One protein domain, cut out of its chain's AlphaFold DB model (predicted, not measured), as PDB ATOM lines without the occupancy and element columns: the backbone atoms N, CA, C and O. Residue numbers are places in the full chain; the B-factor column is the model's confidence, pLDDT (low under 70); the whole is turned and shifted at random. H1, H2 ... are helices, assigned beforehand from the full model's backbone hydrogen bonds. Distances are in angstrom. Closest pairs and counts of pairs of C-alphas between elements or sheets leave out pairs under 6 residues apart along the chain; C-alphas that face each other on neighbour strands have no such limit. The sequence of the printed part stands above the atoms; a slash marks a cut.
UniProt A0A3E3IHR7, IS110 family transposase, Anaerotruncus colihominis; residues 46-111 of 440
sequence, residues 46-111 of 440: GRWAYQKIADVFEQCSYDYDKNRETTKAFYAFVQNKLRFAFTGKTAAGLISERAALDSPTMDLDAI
ATOM      1  N   GLY A  46     170.134 208.492 223.896       62.09
ATOM      2  CA  GLY A  46     169.192 209.560 223.551       62.09
ATOM      3  C   GLY A  46     169.845 210.945 223.570       62.09
ATOM      4  O   GLY A  46     169.543 211.785 222.728       62.09
ATOM      5  N   ARG A  47     170.819 211.159 224.463       66.38
ATOM      6  CA  ARG A  47     171.593 212.403 224.541       66.38
ATOM      7  C   ARG A  47     172.352 212.704 223.246       66.38
ATOM      8  O   ARG A  47     172.310 213.843 222.794       66.38
ATOM      9  N   TRP A  48     173.014 211.715 222.643       66.50
ATOM     10  CA  TRP A  48     173.776 211.915 221.407       66.50
ATOM     11  C   TRP A  48     172.867 212.186 220.205       66.50
ATOM     12  O   TRP A  48     173.160 213.064 219.395       66.50
ATOM     13  N   ALA A  49     171.730 211.489 220.119       68.31
ATOM     14  CA  ALA A  49     170.738 211.714 219.070       68.31
ATOM     15  C   ALA A  49     170.175 213.147 219.111       68.31
ATOM     16  O   ALA A  49     170.160 213.834 218.089       68.31
ATOM     17  N   TYR A  50     169.785 213.638 220.294       72.88
ATOM     18  CA  TYR A  50     169.314 215.019 220.450       72.88
ATOM     19  C   TYR A  50     170.417 216.049 220.200       72.88
ATOM     20  O   TYR A  50     170.151 217.087 219.602       72.88
ATOM     21  N   GLN A  51     171.658 215.754 220.596       73.88
ATOM     22  CA  GLN A  51     172.795 216.632 220.331       73.88
ATOM     23  C   GLN A  51     173.088 216.752 218.832       73.88
ATOM     24  O   GLN A  51     173.318 217.849 218.346       73.88
ATOM     25  N   LYS A  52     172.981 215.662 218.065       77.94
ATOM     26  CA  LYS A  52     173.138 215.706 216.604       77.94
ATOM     27  C   LYS A  52     172.041 216.500 215.903       77.94
ATOM     28  O   LYS A  52     172.334 217.223 214.959       77.94
ATOM     29  N   ILE A  53     170.798 216.389 216.368       78.50
ATOM     30  CA  ILE A  53     169.690 217.216 215.869       78.50
ATOM     31  C   ILE A  53     169.967 218.696 216.152       78.50
ATOM     32  O   ILE A  53     169.704 219.535 215.293       78.50
ATOM     33  N   ALA A  54     170.526 219.006 217.325       75.38
ATOM     34  CA  ALA A  54     170.901 220.367 217.674       75.38
ATOM     35  C   ALA A  54     172.039 220.913 216.806       75.38
ATOM     36  O   ALA A  54     171.901 222.004 216.264       75.38
ATOM     37  N   ASP A  55     173.097 220.123 216.592       79.12
ATOM     38  CA  ASP A  55     174.216 220.485 215.712       79.12
ATOM     39  C   ASP A  55     173.723 220.818 214.289       79.12
ATOM     40  O   ASP A  55     174.156 221.799 213.692       79.12
ATOM     41  N   VAL A  56     172.809 220.010 213.733       81.31
ATOM     42  CA  VAL A  56     172.255 220.228 212.384       81.31
ATOM     43  C   VAL A  56     171.398 221.490 212.337       81.31
ATOM     44  O   VAL A  56     171.506 222.269 211.396       81.31
ATOM     45  N   PHE A  57     170.559 221.716 213.348       79.75
ATOM     46  CA  PHE A  57     169.722 222.912 213.405       79.75
ATOM     47  C   PHE A  57     170.559 224.192 213.547       79.75
ATOM     48  O   PHE A  57     170.286 225.176 212.868       79.75
ATOM     49  N   GLU A  58     171.618 224.158 214.357       79.75
ATOM     50  CA  GLU A  58     172.587 225.251 214.491       79.75
ATOM     51  C   GLU A  58     173.351 225.509 213.182       79.75
ATOM     52  O   GLU A  58     173.503 226.656 212.779       79.75
ATOM     53  N   GLN A  59     173.778 224.461 212.471       80.50
ATOM     54  CA  GLN A  59     174.489 224.599 211.192       80.50
ATOM     55  C   GLN A  59     173.601 225.095 210.045       80.50
ATOM     56  O   GLN A  59     174.082 225.782 209.145       80.50
ATOM     57  N   CYS A  60     172.316 224.735 210.047       76.44
ATOM     58  CA  CYS A  60     171.374 225.110 208.993       76.44
ATOM     59  C   CYS A  60     170.658 226.447 209.252       76.44
ATOM     60  O   CYS A  60     170.016 226.964 208.338       76.44
ATOM     61  N   SER A  61     170.748 227.009 210.462       78.12
ATOM     62  CA  SER A  61     170.071 228.255 210.839       78.12
ATOM     63  C   SER A  61     171.077 229.395 210.976       78.12
ATOM     64  O   SER A  61     171.878 229.426 211.905       78.12
ATOM     65  N   TYR A  62     171.006 230.372 210.071       72.88
ATOM     66  CA  TYR A  62     171.924 231.519 210.052       72.88
ATOM     67  C   TYR A  62     171.839 232.395 211.319       72.88
ATOM     68  O   TYR A  62     172.830 232.993 211.726       72.88
ATOM     69  N   ASP A  63     170.672 232.454 211.965       77.88
ATOM     70  CA  ASP A  63     170.382 233.274 213.148       77.88
ATOM     71  C   ASP A  63     170.072 232.441 214.407       77.88
ATOM     72  O   ASP A  63     169.260 232.835 215.253       77.88
ATOM     73  N   TYR A  64     170.709 231.271 214.533       80.12
ATOM     74  CA  TYR A  64     170.522 230.388 215.681       80.12
ATOM     75  C   TYR A  64     170.839 231.085 217.015       80.12
ATOM     76  O   TYR A  64     171.956 231.534 217.265       80.12
ATOM     77  N   ASP A  65     169.858 231.097 217.918       79.00
ATOM     78  CA  ASP A  65     170.041 231.456 219.324       79.00
ATOM     79  C   ASP A  65     169.342 230.419 220.206       79.00
ATOM     80  O   ASP A  65     168.126 230.212 220.123       79.00
ATOM     81  N   LYS A  66     170.116 229.783 221.089       77.31
ATOM     82  CA  LYS A  66     169.646 228.772 222.049       77.31
ATOM     83  C   LYS A  66     168.585 229.295 223.024       77.31
ATOM     84  O   LYS A  66     167.826 228.507 223.585       77.31
ATOM     85  N   ASN A  67     168.550 230.606 223.265       80.25
ATOM     86  CA  ASN A  67     167.652 231.218 224.238       80.25
ATOM     87  C   ASN A  67     166.347 231.729 223.617       80.25
ATOM     88  O   ASN A  67     165.400 231.976 224.371       80.25
ATOM     89  N   ARG A  68     166.275 231.847 222.284       86.75
ATOM     90  CA  ARG A  68     165.062 232.270 221.574       86.75
ATOM     91  C   ARG A  68     163.929 231.264 221.753       86.75
ATOM     92  O   ARG A  68     164.126 230.048 221.735       86.75
ATOM     93  N   GLU A  69     162.717 231.792 221.872       83.25
ATOM     94  CA  GLU A  69     161.510 230.991 222.092       83.25
ATOM     95  C   GLU A  69     161.202 230.067 220.903       83.25
ATOM     96  O   GLU A  69     160.810 228.918 221.088       83.25
ATOM     97  N   THR A  70     161.475 230.525 219.678       82.06
ATOM     98  CA  THR A  70     161.316 229.739 218.443       82.06
ATOM     99  C   THR A  70     162.199 228.490 218.432       82.06
ATOM    100  O   THR A  70     161.725 227.401 218.107       82.06
ATOM    101  N   THR A  71     163.457 228.618 218.859       82.69
ATOM    102  CA  THR A  71     164.413 227.510 218.993       82.69
ATOM    103  C   THR A  71     163.936 226.480 220.019       82.69
ATOM    104  O   THR A  71     163.938 225.277 219.756       82.69
ATOM    105  N   LYS A  72     163.467 226.939 221.187       83.00
ATOM    106  CA  LYS A  72     162.926 226.055 222.234       83.00
ATOM    107  C   LYS A  72     161.669 225.325 221.764       83.00
ATOM    108  O   LYS A  72     161.549 224.119 221.985       83.00
ATOM    109  N   ALA A  73     160.767 226.031 221.084       82.94
ATOM    110  CA  ALA A  73     159.547 225.456 220.525       82.94
ATOM    111  C   ALA A  73     159.857 224.379 219.472       82.94
ATOM    112  O   ALA A  73     159.248 223.307 219.492       82.94
ATOM    113  N   PHE A  74     160.846 224.619 218.606       84.06
ATOM    114  CA  PHE A  74     161.309 223.638 217.625       84.06
ATOM    115  C   PHE A  74     161.834 222.360 218.293       84.06
ATOM    116  O   PHE A  74     161.382 221.261 217.962       84.06
ATOM    117  N   TYR A  75     162.725 222.475 219.283       81.62
ATOM    118  CA  TYR A  75     163.250 221.297 219.980       81.62
ATOM    119  C   TYR A  75     162.167 220.534 220.747       81.62
ATOM    120  O   TYR A  75     162.135 219.303 220.679       81.62
ATOM    121  N   ALA A  76     161.244 221.233 221.414       80.31
ATOM    122  CA  ALA A  76     160.108 220.603 222.086       80.31
ATOM    123  C   ALA A  76     159.216 219.833 221.096       80.31
ATOM    124  O   ALA A  76     158.780 218.712 221.374       80.31
ATOM    125  N   PHE A  77     158.987 220.396 219.908       83.56
ATOM    126  CA  PHE A  77     158.227 219.754 218.840       83.56
ATOM    127  C   PHE A  77     158.917 218.494 218.303       83.56
ATOM    128  O   PHE A  77     158.288 217.435 218.219       83.56
ATOM    129  N   VAL A  78     160.215 218.575 217.990       84.12
ATOM    130  CA  VAL A  78     161.000 217.425 217.513       84.12
ATOM    131  C   VAL A  78     161.061 216.330 218.579       84.12
ATOM    132  O   VAL A  78     160.853 215.156 218.272       84.12
ATOM    133  N   GLN A  79     161.265 216.700 219.846       79.44
ATOM    134  CA  GLN A  79     161.281 215.757 220.963       79.44
ATOM    135  C   GLN A  79     159.942 215.026 221.110       79.44
ATOM    136  O   GLN A  79     159.933 213.803 221.255       79.44
ATOM    137  N   ASN A  80     158.821 215.745 221.018       79.56
ATOM    138  CA  ASN A  80     157.487 215.150 221.081       79.56
ATOM    139  C   ASN A  80     157.207 214.211 219.903       79.56
ATOM    140  O   ASN A  80     156.687 213.115 220.118       79.56
ATOM    141  N   LYS A  81     157.590 214.590 218.676       83.19
ATOM    142  CA  LYS A  81     157.440 213.726 217.494       83.19
ATOM    143  C   LYS A  81     158.272 212.455 217.593       83.19
ATOM    144  O   LYS A  81     157.746 211.378 217.334       83.19
ATOM    145  N   LEU A  82     159.538 212.563 217.995       80.19
ATOM    146  CA  LEU A  82     160.396 211.394 218.183       80.19
ATOM    147  C   LEU A  82     159.831 210.476 219.264       80.19
ATOM    148  O   LEU A  82     159.707 209.274 219.057       80.19
ATOM    149  N   ARG A  83     159.412 211.043 220.397       74.06
ATOM    150  CA  ARG A  83     158.821 210.269 221.491       74.06
ATOM    151  C   ARG A  83     157.557 209.533 221.050       74.06
ATOM    152  O   ARG A  83     157.406 208.362 221.387       74.06
ATOM    153  N   PHE A  84     156.712 210.174 220.244       80.69
ATOM    154  CA  PHE A  84     155.553 209.533 219.629       80.69
ATOM    155  C   PHE A  84     155.953 208.426 218.648       80.69
ATOM    156  O   PHE A  84     155.403 207.335 218.723       80.69
ATOM    157  N   ALA A  85     156.940 208.658 217.782       81.19
ATOM    158  CA  ALA A  85     157.398 207.663 216.812       81.19
ATOM    159  C   ALA A  85     157.933 206.383 217.479       81.19
ATOM    160  O   ALA A  85     157.676 205.289 216.989       81.19
ATOM    161  N   PHE A  86     158.632 206.503 218.613       74.00
ATOM    162  CA  PHE A  86     159.158 205.344 219.342       74.00
ATOM    163  C   PHE A  86     158.116 204.617 220.194       74.00
ATOM    164  O   PHE A  86     158.207 203.407 220.369       74.00
ATOM    165  N   THR A  87     157.162 205.343 220.780       75.50
ATOM    166  CA  THR A  87     156.240 204.775 221.784       75.50
ATOM    167  C   THR A  87     154.807 204.593 221.285       75.50
ATOM    168  O   THR A  87     153.988 204.012 221.993       75.50
ATOM    169  N   GLY A  88     154.482 205.120 220.102       80.56
ATOM    170  CA  GLY A  88     153.125 205.194 219.553       80.56
ATOM    171  C   GLY A  88     152.186 206.136 220.317       80.56
ATOM    172  O   GLY A  88     150.993 206.178 220.029       80.56
ATOM    173  N   LYS A  89     152.691 206.865 221.320       77.19
ATOM    174  CA  LYS A  89     151.887 207.646 222.269       77.19
ATOM    175  C   LYS A  89     152.479 209.031 222.475       77.19
ATOM    176  O   LYS A  89     153.691 209.235 222.428       77.19
ATOM    177  N   THR A  90     151.617 210.020 222.697       82.25
ATOM    178  CA  THR A  90     152.077 211.375 223.028       82.25
ATOM    179  C   THR A  90     152.677 211.380 224.432       82.25
ATOM    180  O   THR A  90     152.377 210.509 225.249       82.25
ATOM    181  N   ALA A  91     153.514 212.373 224.750       69.81
ATOM    182  CA  ALA A  91     154.079 212.498 226.096       69.81
ATOM    183  C   ALA A  91     152.980 212.564 227.175       69.81
ATOM    184  O   ALA A  91     153.092 211.894 228.197       69.81
ATOM    185  N   ALA A  92     151.891 213.296 226.909       72.62
ATOM    186  CA  ALA A  92     150.725 213.358 227.787       72.62
ATOM    187  C   ALA A  92     150.001 212.004 227.900       72.62
ATOM    188  O   ALA A  92     149.648 211.605 229.004       72.62
ATOM    189  N   GLY A  93     149.843 211.264 226.796       72.00
ATOM    190  CA  GLY A  93     149.237 209.927 226.806       72.00
ATOM    191  C   GLY A  93     150.058 208.902 227.592       72.00
ATOM    192  O   GLY A  93     149.502 208.150 228.379       72.00
ATOM    193  N   LEU A  94     151.388 208.927 227.458       71.38
ATOM    194  CA  LEU A  94     152.290 208.096 228.266       71.38
ATOM    195  C   LEU A  94     152.205 208.419 229.755       71.38
ATOM    196  O   LEU A  94     152.266 207.509 230.574       71.38
ATOM    197  N   ILE A  95     152.116 209.705 230.109       66.62
ATOM    198  CA  ILE A  95     151.961 210.125 231.505       66.62
ATOM    199  C   ILE A  95     150.598 209.674 232.024       66.62
ATOM    200  O   ILE A  95     150.548 209.071 233.082       66.62
ATOM    201  N   SER A  96     149.518 209.891 231.272       67.25
ATOM    202  CA  SER A  96     148.167 209.483 231.667       67.25
ATOM    203  C   SER A  96     148.032 207.971 231.849       67.25
ATOM    204  O   SER A  96     147.317 207.528 232.736       67.25
ATOM    205  N   GLU A  97     148.705 207.181 231.016       64.94
ATOM    206  CA  GLU A  97     148.663 205.722 231.094       64.94
ATOM    207  C   GLU A  97     149.543 205.175 232.223       64.94
ATOM    208  O   GLU A  97     149.154 204.248 232.924       64.94
ATOM    209  N   ARG A  98     150.735 205.750 232.423       62.47
ATOM    210  CA  ARG A  98     151.654 205.315 233.487       62.47
ATOM    211  C   ARG A  98     151.274 205.868 234.857       62.47
ATOM    212  O   ARG A  98     151.640 205.271 235.857       62.47
ATOM    213  N   ALA A  99     150.556 206.989 234.898       57.00
ATOM    214  CA  ALA A  99     150.081 207.665 236.100       57.00
ATOM    215  C   ALA A  99     148.560 207.612 236.251       57.00
ATOM    216  O   ALA A  99     147.934 208.605 236.624       57.00
ATOM    217  N   ALA A 100     147.973 206.451 235.963       54.00
ATOM    218  CA  ALA A 100     146.568 206.189 236.238       54.00
ATOM    219  C   ALA A 100     146.302 206.250 237.756       54.00
ATOM    220  O   ALA A 100     146.995 205.600 238.545       54.00
ATOM    221  N   LEU A 101     145.307 207.050 238.160       50.97
ATOM    222  CA  LEU A 101     144.897 207.276 239.560       50.97
ATOM    223  C   LEU A 101     144.395 206.001 240.260       50.97
ATOM    224  O   LEU A 101     144.331 205.931 241.483       50.97
ATOM    225  N   ASP A 102     144.013 205.026 239.455       55.41
ATOM    226  CA  ASP A 102     143.406 203.744 239.770       55.41
ATOM    227  C   ASP A 102     144.450 202.631 239.988       55.41
ATOM    228  O   ASP A 102     144.104 201.515 240.375       55.41
ATOM    229  N   SER A 103     145.743 202.941 239.835       50.06
ATOM    230  CA  SER A 103     146.827 202.060 240.269       50.06
ATOM    231  C   SER A 103     147.057 202.207 241.783       50.06
ATOM    232  O   SER A 103     147.306 203.326 242.234       50.06
ATOM    233  N   PRO A 104     147.036 201.118 242.583       52.59
ATOM    234  CA  PRO A 104     147.118 201.185 244.045       52.59
ATOM    235  C   PRO A 104     148.311 201.981 244.590       52.59
ATOM    236  O   PRO A 104     148.177 202.574 245.653       52.59
ATOM    237  N   THR A 105     149.422 202.045 243.849       54.75
ATOM    238  CA  THR A 105     150.545 202.991 244.013       54.75
ATOM    239  C   THR A 105     151.540 202.869 242.839       54.75
ATOM    240  O   THR A 105     152.738 202.923 243.064       54.75
ATOM    241  N   MET A 106     151.142 202.640 241.580       54.94
ATOM    242  CA  MET A 106     152.118 202.305 240.510       54.94
ATOM    243  C   MET A 106     153.145 201.208 240.920       54.94
ATOM    244  O   MET A 106     154.331 201.351 240.626       54.94
ATOM    245  N   ASP A 107     152.753 200.174 241.679       54.88
ATOM    246  CA  ASP A 107     153.674 199.161 242.255       54.88
ATOM    247  C   ASP A 107     154.831 199.711 243.128       54.88
ATOM    248  O   ASP A 107     155.791 199.004 243.442       54.88
ATOM    249  N   LEU A 108     154.772 200.973 243.562       61.91
ATOM    250  CA  LEU A 108     155.763 201.555 244.461       61.91
ATOM    251  C   LEU A 108     155.335 201.356 245.917       61.91
ATOM    252  O   LEU A 108     154.415 202.012 246.415       61.91
ATOM    253  N   ASP A 109     156.063 200.493 246.622       65.44
ATOM    254  CA  ASP A 109     155.968 200.347 248.073       65.44
ATOM    255  C   ASP A 109     156.642 201.539 248.768       65.44
ATOM    256  O   ASP A 109     157.860 201.595 248.971       65.44
ATOM    257  N   ALA A 110     155.836 202.533 249.138       73.38
ATOM    258  CA  ALA A 110     156.315 203.700 249.863       73.38
ATOM    259  C   ALA A 110     156.527 203.380 251.352       73.38
ATOM    260  O   ALA A 110     155.598 203.012 252.072       73.38
ATOM    261  N   ILE A 111     157.744 203.614 251.850       78.88
ATOM    262  CA  ILE A 111     158.061 203.536 253.280       78.88
ATOM    263  C   ILE A 111     158.413 204.916 253.836       78.88
ATOM    264  O   ILE A 111     159.170 205.683 253.245       78.88
TER     265      ILE A 111
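Overview. This is residues 46 to 111 of the 440 residues of the protein "IS110 family transposase" of Anaerotruncus colihominis (UniProt A0A3E3IHR7). The model is an open, elongated chain of three helices, with H1 and H2 loosely beside each other where the chain folds back, H3 meeting the later part of H2, and a tail without named elements after H3. In that tail residues 99 to 105 stick out free. The printed part has 66 residues, with three named helices in the order H1, H2, H3 and no named strand; the class is all helix. It is extended, with a radius of gyration of the C-alphas of 16.8 A and spans of 52 by 27 by 22 A.

Along the chain. H1 is residues 46 to 60, begins at C-alpha 46 at (169.192, 209.560, 223.551) and is 21.4 A long from first to last C-alpha. H2, the longest helix, is residues 69 to 87 and is 26.7 A long, with C-alpha 69 at (161.510, 230.991, 222.092). H3 is residues 91 to 98, 10.6 A long, and ends at C-alpha 98 at (151.654, 205.315, 233.487).

Arrangement. H1 and H2 are near each other, with 13 pairs of C-alphas within 10 A; their closest C-alphas are 8.0 A apart. H2 and H3 only just touch, with 3 pairs of C-alphas within 8 A, and H2 does so with residues 80 to 84 alone. Their closest C-alphas are those of Asn 80 and Ala 91, 6.6 A apart. They run the same way at a steep tilt of 43 degrees. H1 and H3 are apart. In H1, H2 and H3 every O i to N i+4 pair is within hydrogen-bond range.

Size, cuts and confidence. The C-alphas farthest apart, those of Tyr 62 and Ile 111, are 53.3 A apart. The printed part has no cut. The link from H1 to H2 is short, with 8 residues, and that from H2 to H3 is tight, with 3. Residues 99 to 111 hold no named element. The mean pLDDT of the printed part is 73.3, and residues 46 to 49, residue 91 and residues 95 to 109 are under 70.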